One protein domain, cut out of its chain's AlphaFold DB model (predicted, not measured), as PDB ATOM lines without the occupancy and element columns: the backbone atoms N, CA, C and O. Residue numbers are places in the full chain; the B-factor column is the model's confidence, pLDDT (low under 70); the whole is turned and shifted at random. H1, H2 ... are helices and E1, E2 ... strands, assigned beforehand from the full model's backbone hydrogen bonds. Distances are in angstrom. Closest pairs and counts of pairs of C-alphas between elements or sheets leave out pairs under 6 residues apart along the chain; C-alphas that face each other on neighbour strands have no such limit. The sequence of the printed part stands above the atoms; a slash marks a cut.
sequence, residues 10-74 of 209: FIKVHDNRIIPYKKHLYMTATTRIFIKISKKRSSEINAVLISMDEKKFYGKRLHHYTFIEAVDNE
ATOM      1  N   PHE A  10     167.891 176.033 212.825       75.44
ATOM      2  CA  PHE A  10     167.892 176.451 211.424       75.44
ATOM      3  C   PHE A  10     167.467 177.910 211.182       75.44
ATOM      4  O   PHE A  10     167.765 178.459 210.130       75.44
ATOM      5  N   ILE A  11     166.798 178.573 212.133       80.75
ATOM      6  CA  ILE A  11     166.403 179.991 212.013       80.75
ATOM      7  C   ILE A  11     167.502 180.910 212.568       80.75
ATOM      8  O   ILE A  11     167.607 182.077 212.181       80.75
ATOM      9  N   LYS A  12     168.357 180.391 213.459       83.00
ATOM     10  CA  LYS A  12     169.415 181.170 214.124       83.00
ATOM     11  C   LYS A  12     170.468 181.685 213.141       83.00
ATOM     12  O   LYS A  12     171.057 182.732 213.391       83.00
ATOM     13  N   VAL A  13     170.633 181.018 211.998       83.81
ATOM     14  CA  VAL A  13     171.564 181.408 210.922       83.81
ATOM     15  C   VAL A  13     171.256 182.773 210.297       83.81
ATOM     16  O   VAL A  13     172.125 183.373 209.668       83.81
ATOM     17  N   HIS A  14     170.034 183.287 210.479       83.56
ATOM     18  CA  HIS A  14     169.626 184.612 210.005       83.56
ATOM     19  C   HIS A  14     169.927 185.744 211.003       83.56
ATOM     20  O   HIS A  14     169.757 186.914 210.657       83.56
ATOM     21  N   ASP A  15     170.324 185.435 212.242       85.31
ATOM     22  CA  ASP A  15     170.571 186.436 213.282       85.31
ATOM     23  C   ASP A  15     172.068 186.734 213.418       85.31
ATOM     24  O   ASP A  15     172.839 185.943 213.964       85.31
ATOM     25  N   ASN A  16     172.461 187.933 212.980       84.94
ATOM     26  CA  ASN A  16     173.844 188.411 213.036       84.94
ATOM     27  C   ASN A  16     174.389 188.556 214.475       84.94
ATOM     28  O   ASN A  16     175.585 188.748 214.671       84.94
ATOM     29  N   ARG A  17     173.520 188.496 215.498       86.00
ATOM     30  CA  ARG A  17     173.928 188.494 216.913       86.00
ATOM     31  C   ARG A  17     174.389 187.119 217.387       86.00
ATOM     32  O   ARG A  17     175.158 187.049 218.338       86.00
ATOM     33  N   ILE A  18     173.888 186.049 216.766       85.50
ATOM     34  CA  ILE A  18     174.240 184.666 217.115       85.50
ATOM     35  C   ILE A  18     175.466 184.244 216.311       85.50
ATOM     36  O   ILE A  18     176.433 183.738 216.870       85.50
ATOM     37  N   ILE A  19     175.429 184.482 215.000       84.62
ATOM     38  CA  ILE A  19     176.526 184.178 214.085       84.62
ATOM     39  C   ILE A  19     176.883 185.489 213.385       84.62
ATOM     40  O   ILE A  19     176.096 185.938 212.558       84.62
ATOM     41  N   PRO A  20     178.009 186.141 213.718       86.31
ATOM     42  CA  PRO A  20     178.400 187.393 213.087       86.31
ATOM     43  C   PRO A  20     178.964 187.154 211.684       86.31
ATOM     44  O   PRO A  20     179.872 186.347 211.489       86.31
ATOM     45  N   TYR A  21     178.480 187.903 210.698       84.50
ATOM     46  CA  TYR A  21     178.926 187.806 209.310       84.50
ATOM     47  C   TYR A  21     178.923 189.152 208.591       84.50
ATOM     48  O   TYR A  21     178.188 190.080 208.923       84.50
ATOM     49  N   LYS A  22     179.749 189.252 207.541       87.81
ATOM     50  CA  LYS A  22     179.759 190.405 206.620       87.81
ATOM     51  C   LYS A  22     178.850 190.191 205.408       87.81
ATOM     52  O   LYS A  22     178.232 191.137 204.932       87.81
ATOM     53  N   LYS A  23     178.791 188.960 204.888       86.81
ATOM     54  CA  LYS A  23     177.945 188.530 203.761       86.81
ATOM     55  C   LYS A  23     177.595 187.055 203.943       86.81
ATOM     56  O   LYS A  23     178.464 186.295 204.352       86.81
ATOM     57  N   HIS A  24     176.371 186.666 203.596       84.44
ATOM     58  CA  HIS A  24     175.903 185.278 203.593       84.44
ATOM     59  C   HIS A  24     175.438 184.885 202.191       84.44
ATOM     60  O   HIS A  24     174.789 185.678 201.507       84.44
ATOM     61  N   LEU A  25     175.776 183.663 201.781       85.81
ATOM     62  CA  LEU A  25     175.332 183.056 200.532       85.81
ATOM     63  C   LEU A  25     174.508 181.813 200.867       85.81
ATOM     64  O   LEU A  25     174.994 180.926 201.562       85.81
ATOM     65  N   TYR A  26     173.283 181.752 200.354       84.62
ATOM     66  CA  TYR A  26     172.430 180.573 200.471       84.62
ATOM     67  C   TYR A  26     172.478 179.774 199.173       84.62
ATOM     68  O   TYR A  26     172.374 180.342 198.084       84.62
ATOM     69  N   MET A  27     172.612 178.458 199.298       84.94
ATOM     70  CA  MET A  27     172.618 177.521 198.180       84.94
ATOM     71  C   MET A  27     171.528 176.483 198.411       84.94
ATOM     72  O   MET A  27     171.395 175.954 199.510       84.94
ATOM     73  N   THR A  28     170.738 176.209 197.380       82.19
ATOM     74  CA  THR A  28     169.747 175.133 197.390       82.19
ATOM     75  C   THR A  28     169.420 174.733 195.956       82.19
ATOM     76  O   THR A  28     169.438 175.581 195.059       82.19
ATOM     77  N   ALA A  29     169.094 173.459 195.748       77.12
ATOM     78  CA  ALA A  29     168.483 172.988 194.508       77.12
ATOM     79  C   ALA A  29     166.968 173.276 194.485       77.12
ATOM     80  O   ALA A  29     166.407 173.574 193.433       77.12
ATOM     81  N   THR A  30     166.312 173.274 195.650       74.75
ATOM     82  CA  THR A  30     164.863 173.462 195.800       74.75
ATOM     83  C   THR A  30     164.571 174.643 196.728       74.75
ATOM     84  O   THR A  30     164.764 174.610 197.941       74.75
ATOM     85  N   THR A  31     164.116 175.753 196.145       74.81
ATOM     86  CA  THR A  31     163.820 176.998 196.894       74.81
ATOM     87  C   THR A  31     162.465 176.982 197.601       74.81
ATOM     88  O   THR A  31     162.187 177.847 198.433       74.81
ATOM     89  N   ARG A  32     161.609 176.019 197.251       75.50
ATOM     90  CA  ARG A  32     160.259 175.854 197.782       75.50
ATOM     91  C   ARG A  32     160.030 174.392 198.108       75.50
ATOM     92  O   ARG A  32     160.392 173.522 197.322       75.50
ATOM     93  N   ILE A  33     159.400 174.153 199.250       72.62
ATOM     94  CA  ILE A  33     158.982 172.826 199.690       72.62
ATOM     95  C   ILE A  33     157.464 172.851 199.837       72.62
ATOM     96  O   ILE A  33     156.908 173.679 200.567       72.62
ATOM     97  N   PHE A  34     156.788 171.946 199.137       66.06
ATOM     98  CA  PHE A  34     155.337 171.818 199.181       66.06
ATOM     99  C   PHE A  34     154.947 170.699 200.144       66.06
ATOM    100  O   PHE A  34     155.458 169.588 200.037       66.06
ATOM    101  N   ILE A  35     154.007 170.966 201.055       52.00
ATOM    102  CA  ILE A  35     153.408 169.928 201.907       52.00
ATOM    103  C   ILE A  35     151.897 169.935 201.729       52.00
ATOM    104  O   ILE A  35     151.260 170.976 201.562       52.00
ATOM    105  N   LYS A  36     151.302 168.745 201.783       46.75
ATOM    106  CA  LYS A  36     149.853 168.594 201.762       46.75
ATOM    107  C   LYS A  36     149.287 168.978 203.133       46.75
ATOM    108  O   LYS A  36     149.456 168.252 204.109       46.75
ATOM    109  N   ILE A  37     148.591 170.111 203.227       50.09
ATOM    110  CA  ILE A  37     147.808 170.432 204.426       50.09
ATOM    111  C   ILE A  37     146.456 169.735 204.288       50.09
ATOM    112  O   ILE A  37     145.634 170.091 203.446       50.09
ATOM    113  N   SER A  38     146.214 168.736 205.133       42.12
ATOM    114  CA  SER A  38     144.904 168.103 205.275       42.12
ATOM    115  C   SER A  38     143.913 169.124 205.864       42.12
ATOM    116  O   SER A  38     143.770 169.252 207.081       42.12
ATOM    117  N   LYS A  39     143.206 169.872 205.014       43.94
ATOM    118  CA  LYS A  39     141.938 170.503 205.395       43.94
ATOM    119  C   LYS A  39     140.824 169.912 204.543       43.94
ATOM    120  O   LYS A  39     140.694 170.191 203.355       43.94
ATOM    121  N   LYS A  40     140.032 169.048 205.187       48.31
ATOM    122  CA  LYS A  40     138.738 168.563 204.695       48.31
ATOM    123  C   LYS A  40     137.930 169.769 204.200       48.31
ATOM    124  O   LYS A  40     137.646 170.656 204.996       48.31
ATOM    125  N   ARG A  41     137.531 169.733 202.923       43.12
ATOM    126  CA  ARG A  41     136.726 170.733 202.192       43.12
ATOM    127  C   ARG A  41     137.468 172.017 201.799       43.12
ATOM    128  O   ARG A  41     137.378 173.028 202.480       43.12
ATOM    129  N   SER A  42     138.119 171.980 200.638       37.31
ATOM    130  CA  SER A  42     137.686 172.676 199.409       37.31
ATOM    131  C   SER A  42     138.916 172.921 198.530       37.31
ATOM    132  O   SER A  42     139.841 173.568 199.003       37.31
ATOM    133  N   SER A  43     138.907 172.394 197.294       40.50
ATOM    134  CA  SER A  43     139.899 172.580 196.206       40.50
ATOM    135  C   SER A  43     141.374 172.427 196.608       40.50
ATOM    136  O   SER A  43     141.907 173.256 197.330       40.50
ATOM    137  N   GLU A  44     142.051 171.380 196.124       41.84
ATOM    138  CA  GLU A  44     143.469 171.110 196.405       41.84
ATOM    139  C   GLU A  44     144.374 172.309 196.057       41.84
ATOM    140  O   GLU A  44     144.867 172.450 194.942       41.84
ATOM    141  N   ILE A  45     144.609 173.188 197.029       42.44
ATOM    142  CA  ILE A  45     145.640 174.215 196.957       42.44
ATOM    143  C   ILE A  45     146.861 173.604 197.632       42.44
ATOM    144  O   ILE A  45     146.907 173.471 198.856       42.44
ATOM    145  N   ASN A  46     147.841 173.193 196.822       48.19
ATOM    146  CA  ASN A  46     149.170 172.832 197.303       48.19
ATOM    147  C   ASN A  46     149.714 173.998 198.132       48.19
ATOM    148  O   ASN A  46     150.043 175.056 197.595       48.19
ATOM    149  N   ALA A  47     149.772 173.818 199.448       50.34
ATOM    150  CA  ALA A  47     150.290 174.833 200.341       50.34
ATOM    151  C   ALA A  47     151.819 174.743 200.348       50.34
ATOM    152  O   ALA A  47     152.407 173.689 200.603       50.34
ATOM    153  N   VAL A  48     152.472 175.861 200.045       57.09
ATOM    154  CA  VAL A  48     153.914 176.001 200.245       57.09
ATOM    155  C   VAL A  48     154.161 175.955 201.753       57.09
ATOM    156  O   VAL A  48     153.668 176.821 202.472       57.09
ATOM    157  N   LEU A  49     154.871 174.934 202.238       63.28
ATOM    158  CA  LEU A  49     155.203 174.825 203.661       63.28
ATOM    159  C   LEU A  49     156.339 175.779 204.016       63.28
ATOM    160  O   LEU A  49     156.276 176.481 205.018       63.28
ATOM    161  N   ILE A  50     157.390 175.770 203.195       67.06
ATOM    162  CA  ILE A  50     158.606 176.553 203.403       67.06
ATOM    163  C   ILE A  50     159.007 177.150 202.058       67.06
ATOM    164  O   ILE A  50     159.064 176.449 201.044       67.06
ATOM    165  N   SER A  51     159.275 178.455 202.059       75.00
ATOM    166  CA  SER A  51     159.725 179.194 200.886       75.00
ATOM    167  C   SER A  51     160.908 180.091 201.219       75.00
ATOM    168  O   SER A  51     160.891 180.800 202.222       75.00
ATOM    169  N   MET A  52     161.894 180.119 200.324       82.06
ATOM    170  CA  MET A  52     162.999 181.081 200.347       82.06
ATOM    171  C   MET A  52     162.706 182.364 199.542       82.06
ATOM    172  O   MET A  52     163.625 183.101 199.189       82.06
ATOM    173  N   ASP A  53     161.438 182.656 199.225       81.00
ATOM    174  CA  ASP A  53     161.050 183.853 198.458       81.00
ATOM    175  C   ASP A  53     161.227 185.170 199.245       81.00
ATOM    176  O   ASP A  53     161.251 186.261 198.661       81.00
ATOM    177  N   GLU A  54     161.359 185.097 200.572       83.50
ATOM    178  CA  GLU A  54     161.488 186.270 201.433       83.50
ATOM    179  C   GLU A  54     162.867 186.937 201.306       83.50
ATOM    180  O   GLU A  54     163.835 186.605 201.996       83.50
ATOM    181  N   LYS A  55     162.935 187.976 200.467       83.31
ATOM    182  CA  LYS A  55     164.154 188.774 200.235       83.31
ATOM    183  C   LYS A  55     164.743 189.399 201.503       83.31
ATOM    184  O   LYS A  55     165.929 189.704 201.521       83.31
ATOM    185  N   LYS A  56     163.937 189.599 202.553       84.00
ATOM    186  CA  LYS A  56     164.401 190.150 203.834       84.00
ATOM    187  C   LYS A  56     165.410 189.226 204.523       84.00
ATOM    188  O   LYS A  56     166.354 189.725 205.126       84.00
ATOM    189  N   PHE A  57     165.217 187.912 204.418       82.12
ATOM    190  CA  PHE A  57     166.087 186.913 205.045       82.12
ATOM    191  C   PHE A  57     167.133 186.365 204.070       82.12
ATOM    192  O   PHE A  57     168.304 186.242 204.426       82.12
ATOM    193  N   TYR A  58     166.728 186.083 202.828       83.44
ATOM    194  CA  TYR A  58     167.571 185.384 201.849       83.44
ATOM    195  C   TYR A  58     168.249 186.307 200.828       83.44
ATOM    196  O   TYR A  58     169.167 185.888 200.125       83.44
ATOM    197  N   GLY A  59     167.835 187.573 200.750       86.44
ATOM    198  CA  GLY A  59     168.382 188.535 199.798       86.44
ATOM    199  C   GLY A  59     167.948 188.285 198.351       86.44
ATOM    200  O   GLY A  59     166.889 187.723 198.067       86.44
ATOM    201  N   LYS A  60     168.756 188.776 197.404       87.69
ATOM    202  CA  LYS A  60     168.519 188.623 195.962       87.69
ATOM    203  C   LYS A  60     169.143 187.319 195.462       87.69
ATOM    204  O   LYS A  60     170.293 187.024 195.770       87.69
ATOM    205  N   ARG A  61     168.425 186.602 194.593       85.81
ATOM    206  CA  ARG A  61     168.977 185.469 193.840       85.81
ATOM    207  C   ARG A  61     170.065 185.961 192.879       85.81
ATOM    208  O   ARG A  61     169.778 186.770 191.997       85.81
ATOM    209  N   LEU A  62     171.298 185.497 193.077       87.75
ATOM    210  CA  LEU A  62     172.446 185.871 192.241       87.75
ATOM    211  C   LEU A  62     172.525 185.030 190.969       87.75
ATOM    212  O   LEU A  62     172.737 185.568 189.889       87.75
ATOM    213  N   HIS A  63     172.323 183.723 191.107       84.19
ATOM    214  CA  HIS A  63     172.367 182.776 190.008       84.19
ATOM    215  C   HIS A  63     171.282 181.718 190.201       84.19
ATOM    216  O   HIS A  63     170.915 181.383 191.331       84.19
ATOM    217  N   HIS A  64     170.738 181.232 189.095       84.38
ATOM    218  CA  HIS A  64     169.806 180.122 189.061       84.38
ATOM    219  C   HIS A  64     170.198 179.257 187.884       84.38
ATOM    220  O   HIS A  64     170.363 179.782 186.787       84.38
ATOM    221  N   TYR A  65     170.347 177.969 188.140       79.62
ATOM    222  CA  TYR A  65     170.614 176.995 187.108       79.62
ATOM    223  C   TYR A  65     169.603 175.875 187.278       79.62
ATOM    224  O   TYR A  65     169.510 175.277 188.354       79.62
ATOM    225  N   THR A  66     168.766 175.694 186.269       73.44
ATOM    226  CA  THR A  66     167.670 174.733 186.315       73.44
ATOM    227  C   THR A  66     168.156 173.347 185.925       73.44
ATOM    228  O   THR A  66     169.143 173.177 185.209       73.44
ATOM    229  N   PHE A  67     167.424 172.330 186.374       69.81
ATOM    230  CA  PHE A  67     167.672 170.956 185.959       69.81
ATOM    231  C   PHE A  67     167.587 170.790 184.431       69.81
ATOM    232  O   PHE A  67     168.393 170.073 183.850       69.81
ATOM    233  N   ILE A  68     166.651 171.491 183.779       67.19
ATOM    234  CA  ILE A  68     166.468 171.449 182.320       67.19
ATOM    235  C   ILE A  68     167.701 172.020 181.615       67.19
ATOM    236  O   ILE A  68     168.280 171.347 180.773       67.19
ATOM    237  N   GLU A  69     168.178 173.195 182.031       65.38
ATOM    238  CA  GLU A  69     169.395 173.797 181.463       65.38
ATOM    239  C   GLU A  69     170.638 172.922 181.687       65.38
ATOM    240  O   GLU A  69     171.552 172.913 180.864       65.38
ATOM    241  N   ALA A  70     170.698 172.189 182.801       68.50
ATOM    242  CA  ALA A  70     171.771 171.238 183.081       68.50
ATOM    243  C   ALA A  70     171.727 170.007 182.165       68.50
ATOM    244  O   ALA A  70     172.776 169.477 181.797       68.50
ATOM    245  N   VAL A  71     170.528 169.558 181.796       65.94
ATOM    246  CA  VAL A  71     170.314 168.478 180.829       65.94
ATOM    247  C   VAL A  71     170.655 168.931 179.411       65.94
ATOM    248  O   VAL A  71     171.361 168.215 178.705       65.94
ATOM    249  N   ASP A  72     170.204 170.122 179.016       75.12
ATOM    250  CA  ASP A  72     170.450 170.683 177.681       75.12
ATOM    251  C   ASP A  72     171.946 170.923 177.429       75.12
ATOM    252  O   ASP A  72     172.429 170.743 176.314       75.12
ATOM    253  N   ASN A  73     172.696 171.263 178.481       78.75
ATOM    254  CA  ASN A  73     174.150 171.433 178.427       78.75
ATOM    255  C   ASN A  73     174.937 170.125 178.632       78.75
ATOM    256  O   ASN A  73     176.139 170.177 178.886       78.75
ATOM    257  N   GLU A  74     174.277 168.964 178.582       77.69
ATOM    258  CA  GLU A  74     174.886 167.634 178.746       77.69
ATOM    259  C   GLU A  74     175.620 167.423 180.089       77.69
ATOM    260  O   GLU A  74     176.355 166.451 180.268       77.69
TER     261      GLU A  74
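What this domain is: This is residues 10 to 74 of the 209 residues of an uncharacterized protein of Bartonella henselae (UniProt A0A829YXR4). There is little regular structure: a flat, open spread of loops, with the two-stranded hairpin E1 and E2 and its loop, residues 36 to 46, making one arm. Residues 10 to 31, with no named element, loop away from the hairpin, and residues 68 to 74, of which 68 to 72 belong to H2, stick out. The 65 printed residues run E1, E2, H1, H2, antiparallel in the sheet; the class is mixed, with 19 residues in named elements. It is only just extended, close to loose (radius of gyration of the C-alphas 16.4 A), spanning 47 by 40 by 16 A.

How they stand to each other: E1, residues 32 to 35, and E2, residues 47 to 51, form an antiparallel hairpin at 145 degrees; N 33 and O 50 are within hydrogen-bond range, 2.9 A. H1, residues 55 to 58, and H2, residues 67 to 72, are apart. In H2 every O i to N i+4 pair is within hydrogen-bond range; H1 is too short for one.

Where its parts are: E1, 10.0 A long, begins at C-alpha 32 (160.259, 175.854, 197.782). E2 measures 10.4 A, H1 5.1 A. H2, 8.7 A, ends at C-alpha 72 (170.450, 170.683, 177.681).

The domain as a whole: The C-alphas of Lys 22 and Arg 41, the two farthest apart, are 47.5 A apart. The printed part has no cut; E1 to E2 is a long link. The pLDDT is under 70 at residues 34 to 50 and 67 to 71.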